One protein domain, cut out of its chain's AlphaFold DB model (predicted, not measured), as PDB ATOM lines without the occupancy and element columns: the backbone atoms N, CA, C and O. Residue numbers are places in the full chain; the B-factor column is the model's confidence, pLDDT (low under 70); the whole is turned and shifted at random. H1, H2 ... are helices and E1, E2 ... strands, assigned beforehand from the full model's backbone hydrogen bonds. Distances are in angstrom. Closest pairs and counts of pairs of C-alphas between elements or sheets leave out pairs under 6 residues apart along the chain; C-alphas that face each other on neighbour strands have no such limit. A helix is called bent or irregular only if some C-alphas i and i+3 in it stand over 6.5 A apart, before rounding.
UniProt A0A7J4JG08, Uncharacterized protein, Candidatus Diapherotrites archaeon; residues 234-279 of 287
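This is residues 234 to 279 of the 287 residues of an uncharacterized protein of Candidatus Diapherotrites archaeon (UniProt A0A7J4JG08). A small two-stranded hairpin, E1 and E2, has a looped leading stretch, residues 234 to 243, that folds back beside it, and from the end of the hairpin away from its turn a single helix, H1, sticks out as a free arm. This arm, residues 268 to 279, makes much of the length, and residues 261 to 268 join H1 to the hairpin. The printed part has 46 residues with two named strands and one named helix, in the order E1, E2, H1 along the chain; the sheet, E1 - E2, is antiparallel. The class is mixed, helices and strands, with under half of the residues in named elements. The whole is loose, with a radius of gyration of the C-alphas of 13.5 A and spans of 44 by 17 by 12 A.

Strand E1, residues 244 to 248, and strand E2, residues 256 to 260, form a hairpin with a short link of 7 residues. They are antiparallel, with an angle of 154 degrees between their N-to-C directions. The C-alphas of Asp 245 and Asn 259 face each other at 4.4 A. N 244 and O 260 are 2.7 A apart and N 258 and O 246 are 2.8 A apart, both within hydrogen-bond range. A short link of 8 residues leads from E2 to helix H1, residues 269 to 278. E1 and H1 are apart. Residues 268 to 279, of which 269 to 278 belong to H1, stand free. In H1, every O i to N i+4 pair is within hydrogen-bond range, and the helix is not bent.

The printed part begins at Pro 234, with its C-alpha at (159.147, 234.175, 311.032). E1, Thr 244 to Ile 248, measures 12.1 A from first to last C-alpha and begins with C-alpha 244 at (162.221, 226.287, 316.836). E2, Tyr 256 to Asp 260, measures 12.5 A. H1, Pro 269 to Ala 278, measures 14.0 A and ends with C-alpha 278 at (145.280, 211.413, 320.020).

The two C-alphas farthest apart are those of Cys 253 and Ala 278, at 44.1 A. Without the residues that stand free, the body has 34 residues, spans 30 by 17 by 11 A and has a radius of gyration of 10.2 A. The printed part has no cut, and neither of the two links is long. The mean pLDDT of the printed part is 77.7; residues 262 to 273 and 275 to 276 are under 70, and the mean pLDDT of H1 is 65.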
ATOM      1  N   PRO A 234     159.977 234.669 312.137       93.88
ATOM      2  CA  PRO A 234     159.147 234.175 311.032       93.88
ATOM      3  C   PRO A 234     159.850 234.094 309.672       93.88
ATOM      4  O   PRO A 234     159.447 233.291 308.839       93.88
ATOM      5  N   ASP A 235     160.907 234.879 309.445       93.25
ATOM      6  CA  ASP A 235     161.674 234.822 308.193       93.25
ATOM      7  C   ASP A 235     162.525 233.539 308.097       93.25
ATOM      8  O   ASP A 235     163.032 233.208 307.030       93.25
ATOM      9  N   CYS A 236     162.687 232.828 309.219       94.44
ATOM     10  CA  CYS A 236     163.439 231.582 309.339       94.44
ATOM     11  C   CYS A 236     162.572 230.325 309.322       94.44
ATOM     12  O   CYS A 236     163.106 229.242 309.545       94.44
ATOM     13  N   TYR A 237     161.265 230.467 309.098       93.00
ATOM     14  CA  TYR A 237     160.333 229.354 309.190       93.00
ATOM     15  C   TYR A 237     160.667 228.266 308.163       93.00
ATOM     16  O   TYR A 237     160.685 228.539 306.962       93.00
ATOM     17  N   ASP A 238     160.943 227.046 308.627       90.38
ATOM     18  CA  ASP A 238     161.293 225.911 307.760       90.38
ATOM     19  C   ASP A 238     160.154 224.904 307.564       90.38
ATOM     20  O   ASP A 238     160.377 223.797 307.067       90.38
ATOM     21  N   ASP A 239     158.934 225.303 307.934       87.69
ATOM     22  CA  ASP A 239     157.712 224.494 307.905       87.69
ATOM     23  C   ASP A 239     157.786 223.202 308.746       87.69
ATOM     24  O   ASP A 239     156.849 222.396 308.728       87.69
ATOM     25  N   ASN A 240     158.857 222.979 309.518       80.88
ATOM     26  CA  ASN A 240     158.990 221.808 310.370       80.88
ATOM     27  C   ASN A 240     158.432 222.115 311.772       80.88
ATOM     28  O   ASN A 240     159.012 222.877 312.537       80.88
ATOM     29  N   PRO A 241     157.323 221.486 312.197       83.25
ATOM     30  CA  PRO A 241     156.742 221.758 313.513       83.25
ATOM     31  C   PRO A 241     157.611 221.262 314.684       83.25
ATOM     32  O   PRO A 241     157.285 221.534 315.841       83.25
ATOM     33  N   TYR A 242     158.680 220.504 314.414       79.12
ATOM     34  CA  TYR A 242     159.603 219.975 315.421       79.12
ATOM     35  C   TYR A 242     160.846 220.847 315.640       79.12
ATOM     36  O   TYR A 242     161.698 220.497 316.460       79.12
ATOM     37  N   THR A 243     160.972 221.958 314.919       83.69
ATOM     38  CA  THR A 243     162.054 222.933 315.069       83.69
ATOM     39  C   THR A 243     161.526 224.220 315.696       83.69
ATOM     40  O   THR A 243     160.350 224.572 315.631       83.69
ATOM     41  N   THR A 244     162.407 224.906 316.413       89.25
ATOM     42  CA  THR A 244     162.221 226.287 316.836       89.25
ATOM     43  C   THR A 244     163.118 227.149 315.969       89.25
ATOM     44  O   THR A 244     164.346 227.129 316.118       89.25
ATOM     45  N   ASP A 245     162.490 227.915 315.088       93.12
ATOM     46  CA  ASP A 245     163.184 228.776 314.141       93.12
ATOM     47  C   ASP A 245     163.517 230.109 314.796       93.12
ATOM     48  O   ASP A 245     162.654 230.838 315.294       93.12
ATOM     49  N   THR A 246     164.806 230.422 314.841       94.12
ATOM     50  CA  THR A 246     165.315 231.650 315.445       94.12
ATOM     51  C   THR A 246     166.171 232.395 314.437       94.12
ATOM     52  O   THR A 246     167.156 231.862 313.928       94.12
ATOM     53  N   CYS A 247     165.844 233.663 314.206       95.00
ATOM     54  CA  CYS A 247     166.743 234.569 313.509       95.00
ATOM     55  C   CYS A 247     167.816 235.067 314.480       95.00
ATOM     56  O   CYS A 247     167.518 235.781 315.441       95.00
ATOM     57  N   ILE A 248     169.067 234.686 314.247       93.75
ATOM     58  CA  ILE A 248     170.209 235.165 315.021       93.75
ATOM     59  C   ILE A 248     170.670 236.492 314.413       93.75
ATOM     60  O   ILE A 248     170.804 236.578 313.200       93.75
ATOM     61  N   TYR A 249     170.905 237.516 315.242       89.62
ATOM     62  CA  TYR A 249     171.261 238.891 314.836       89.62
ATOM     63  C   TYR A 249     170.307 239.538 313.803       89.62
ATOM     64  O   TYR A 249     170.766 239.996 312.748       89.62
ATOM     65  N   PRO A 250     168.993 239.601 314.094       91.94
ATOM     66  CA  PRO A 250     167.980 240.105 313.168       91.94
ATOM     67  C   PRO A 250     168.291 241.509 312.646       91.94
ATOM     68  O   PRO A 250     168.689 242.392 313.405       91.94
ATOM     69  N   GLY A 251     168.096 241.721 311.342       85.88
ATOM     70  CA  GLY A 251     168.260 243.040 310.719       85.88
ATOM     71  C   GLY A 251     169.712 243.465 310.487       85.88
ATOM     72  O   GLY A 251     169.951 244.572 310.006       85.88
ATOM     73  N   THR A 252     170.687 242.614 310.822       83.88
ATOM     74  CA  THR A 252     172.116 242.917 310.674       83.88
ATOM     75  C   THR A 252     172.755 242.158 309.515       83.88
ATOM     76  O   THR A 252     172.248 241.145 309.043       83.88
ATOM     77  N   CYS A 253     173.951 242.593 309.120       80.62
ATOM     78  CA  CYS A 253     174.800 241.916 308.141       80.62
ATOM     79  C   CYS A 253     175.208 240.485 308.495       80.62
ATOM     80  O   CYS A 253     175.687 239.750 307.636       80.62
ATOM     81  N   HIS A 254     175.090 240.120 309.768       80.06
ATOM     82  CA  HIS A 254     175.461 238.810 310.283       80.06
ATOM     83  C   HIS A 254     174.233 237.967 310.603       80.06
ATOM     84  O   HIS A 254     174.362 236.952 311.284       80.06
ATOM     85  N   SER A 255     173.048 238.387 310.146       89.94
ATOM     86  CA  SER A 255     171.827 237.643 310.401       89.94
ATOM     87  C   SER A 255     171.897 236.256 309.761       89.94
ATOM     88  O   SER A 255     172.327 236.144 308.611       89.94
ATOM     89  N   TYR A 256     171.461 235.216 310.468       89.88
ATOM     90  CA  TYR A 256     171.286 233.871 309.914       89.88
ATOM     91  C   TYR A 256     170.177 233.120 310.655       89.88
ATOM     92  O   TYR A 256     169.909 233.397 311.826       89.88
ATOM     93  N   CYS A 257     169.555 232.149 309.987       94.00
ATOM     94  CA  CYS A 257     168.538 231.306 310.605       94.00
ATOM     95  C   CYS A 257     169.160 230.116 311.327       94.00
ATOM     96  O   CYS A 257     170.025 229.416 310.794       94.00
ATOM     97  N   LYS A 258     168.713 229.906 312.561       92.31
ATOM     98  CA  LYS A 258     168.993 228.719 313.353       92.31
ATOM     99  C   LYS A 258     167.674 227.987 313.578       92.31
ATOM    100  O   LYS A 258     166.835 228.477 314.331       92.31
ATOM    101  N   ASN A 259     167.562 226.798 312.998       91.06
ATOM    102  CA  ASN A 259     166.414 225.920 313.183       91.06
ATOM    103  C   ASN A 259     166.856 224.841 314.162       91.06
ATOM    104  O   ASN A 259     167.573 223.901 313.814       91.06
ATOM    105  N   ASP A 260     166.562 225.066 315.435       86.31
ATOM    106  CA  ASP A 260     166.954 224.144 316.492       86.31
ATOM    107  C   ASP A 260     165.829 223.130 316.657       86.31
ATOM    108  O   ASP A 260     164.704 223.522 316.956       86.31
ATOM    109  N   THR A 261     166.098 221.832 316.537       81.38
ATOM    110  CA  THR A 261     165.141 220.770 316.907       81.38
ATOM    111  C   THR A 261     164.989 220.679 318.427       81.38
ATOM    112  O   THR A 261     164.955 219.577 318.974       81.38
ATOM    113  N   GLY A 262     165.058 221.826 319.113       61.09
ATOM    114  CA  GLY A 262     165.459 221.964 320.496       61.09
ATOM    115  C   GLY A 262     164.850 220.868 321.346       61.09
ATOM    116  O   GLY A 262     163.653 220.598 321.282       61.09
ATOM    117  N   THR A 263     165.661 220.283 322.220       49.94
ATOM    118  CA  THR A 263     165.239 219.337 323.265       49.94
ATOM    119  C   THR A 263     164.212 219.925 324.255       49.94
ATOM    120  O   THR A 263     163.943 219.349 325.307       49.94
ATOM    121  N   LYS A 264     163.597 221.065 323.925       50.97
ATOM    122  CA  LYS A 264     162.435 221.667 324.562       50.97
ATOM    123  C   LYS A 264     161.387 222.006 323.503       50.97
ATOM    124  O   LYS A 264     161.369 223.100 322.954       50.97
ATOM    125  N   PHE A 265     160.502 221.038 323.292       50.66
ATOM    126  CA  PHE A 265     159.203 221.174 322.643       50.66
ATOM    127  C   PHE A 265     158.511 222.493 323.039       50.66
ATOM    128  O   PHE A 265     158.303 222.759 324.226       50.66
ATOM    129  N   THR A 266     158.142 223.311 322.052       49.69
ATOM    130  CA  THR A 266     157.461 224.611 322.225       49.69
ATOM    131  C   THR A 266     155.940 224.542 322.060       49.69
ATOM    132  O   THR A 266     155.272 225.560 321.924       49.69
ATOM    133  N   THR A 267     155.342 223.364 322.222       50.50
ATOM    134  CA  THR A 267     154.001 223.248 322.819       50.50
ATOM    135  C   THR A 267     154.178 222.962 324.303       50.50
ATOM    136  O   THR A 267     155.077 222.195 324.651       50.50
ATOM    137  N   ARG A 268     153.327 223.496 325.200       54.34
ATOM    138  CA  ARG A 268     153.318 223.010 326.598       54.34
ATOM    139  C   ARG A 268     153.321 221.473 326.551       54.34
ATOM    140  O   ARG A 268     152.496 220.935 325.815       54.34
ATOM    141  N   PRO A 269     154.197 220.771 327.291       52.09
ATOM    142  CA  PRO A 269     154.379 219.324 327.152       52.09
ATOM    143  C   PRO A 269     153.065 218.528 327.160       52.09
ATOM    144  O   PRO A 269     152.895 217.609 326.370       52.09
ATOM    145  N   ALA A 270     152.085 218.974 327.951       52.72
ATOM    146  CA  ALA A 270     150.749 218.385 328.017       52.72
ATOM    147  C   ALA A 270     149.943 218.447 326.699       52.72
ATOM    148  O   ALA A 270     149.141 217.557 326.441       52.72
ATOM    149  N   GLN A 271     150.131 219.471 325.860       59.88
ATOM    150  CA  GLN A 271     149.466 219.585 324.553       59.88
ATOM    151  C   GLN A 271     150.153 218.741 323.475       59.88
ATOM    152  O   GLN A 271     149.455 218.098 322.699       59.88
ATOM    153  N   ALA A 272     151.490 218.692 323.453       55.09
ATOM    154  CA  ALA A 272     152.219 217.775 322.567       55.09
ATOM    155  C   ALA A 272     151.875 216.316 322.887       55.09
ATOM    156  O   ALA A 272     151.538 215.546 321.995       55.09
ATOM    157  N   GLU A 273     151.884 215.952 324.170       67.62
ATOM    158  CA  GLU A 273     151.524 214.607 324.618       67.62
ATOM    159  C   GLU A 273     150.056 214.278 324.313       67.62
ATOM    160  O   GLU A 273     149.753 213.161 323.899       67.62
ATOM    161  N   ALA A 274     149.144 215.246 324.452       72.44
ATOM    162  CA  ALA A 274     147.741 215.057 324.089       72.44
ATOM    163  C   ALA A 274     147.549 214.830 322.583       72.44
ATOM    164  O   ALA A 274     146.750 213.978 322.204       72.44
ATOM    165  N   LEU A 275     148.283 215.546 321.727       68.88
ATOM    166  CA  LEU A 275     148.220 215.362 320.274       68.88
ATOM    167  C   LEU A 275     148.828 214.023 319.842       68.88
ATOM    168  O   LEU A 275     148.252 213.344 318.996       68.88
ATOM    169  N   VAL A 276     149.924 213.598 320.476       68.56
ATOM    170  CA  VAL A 276     150.544 212.287 320.224       68.56
ATOM    171  C   VAL A 276     149.630 211.148 320.684       68.56
ATOM    172  O   VAL A 276     149.365 210.240 319.907       68.56
ATOM    173  N   LYS A 277     149.044 211.218 321.888       75.44
ATOM    174  CA  LYS A 277     148.067 210.215 322.368       75.44
ATOM    175  C   LYS A 277     146.752 210.213 321.579       75.44
ATOM    176  O   LYS A 277     145.999 209.237 321.614       75.44
ATOM    177  N   ALA A 278     146.440 211.311 320.894       76.25
ATOM    178  CA  ALA A 278     145.280 211.413 320.020       76.25
ATOM    179  C   ALA A 278     145.544 210.904 318.592       76.25
ATOM    180  O   ALA A 278     144.571 210.708 317.861       76.25
ATOM    181  N   SER A 279     146.802 210.671 318.202       75.50
ATOM    182  CA  SER A 279     147.137 210.186 316.862       75.50
ATOM    183  C   SER A 279     146.685 208.724 316.672       75.50
ATOM    184  O   SER A 279     146.788 207.920 317.608       75.50
TER     185      SER A 279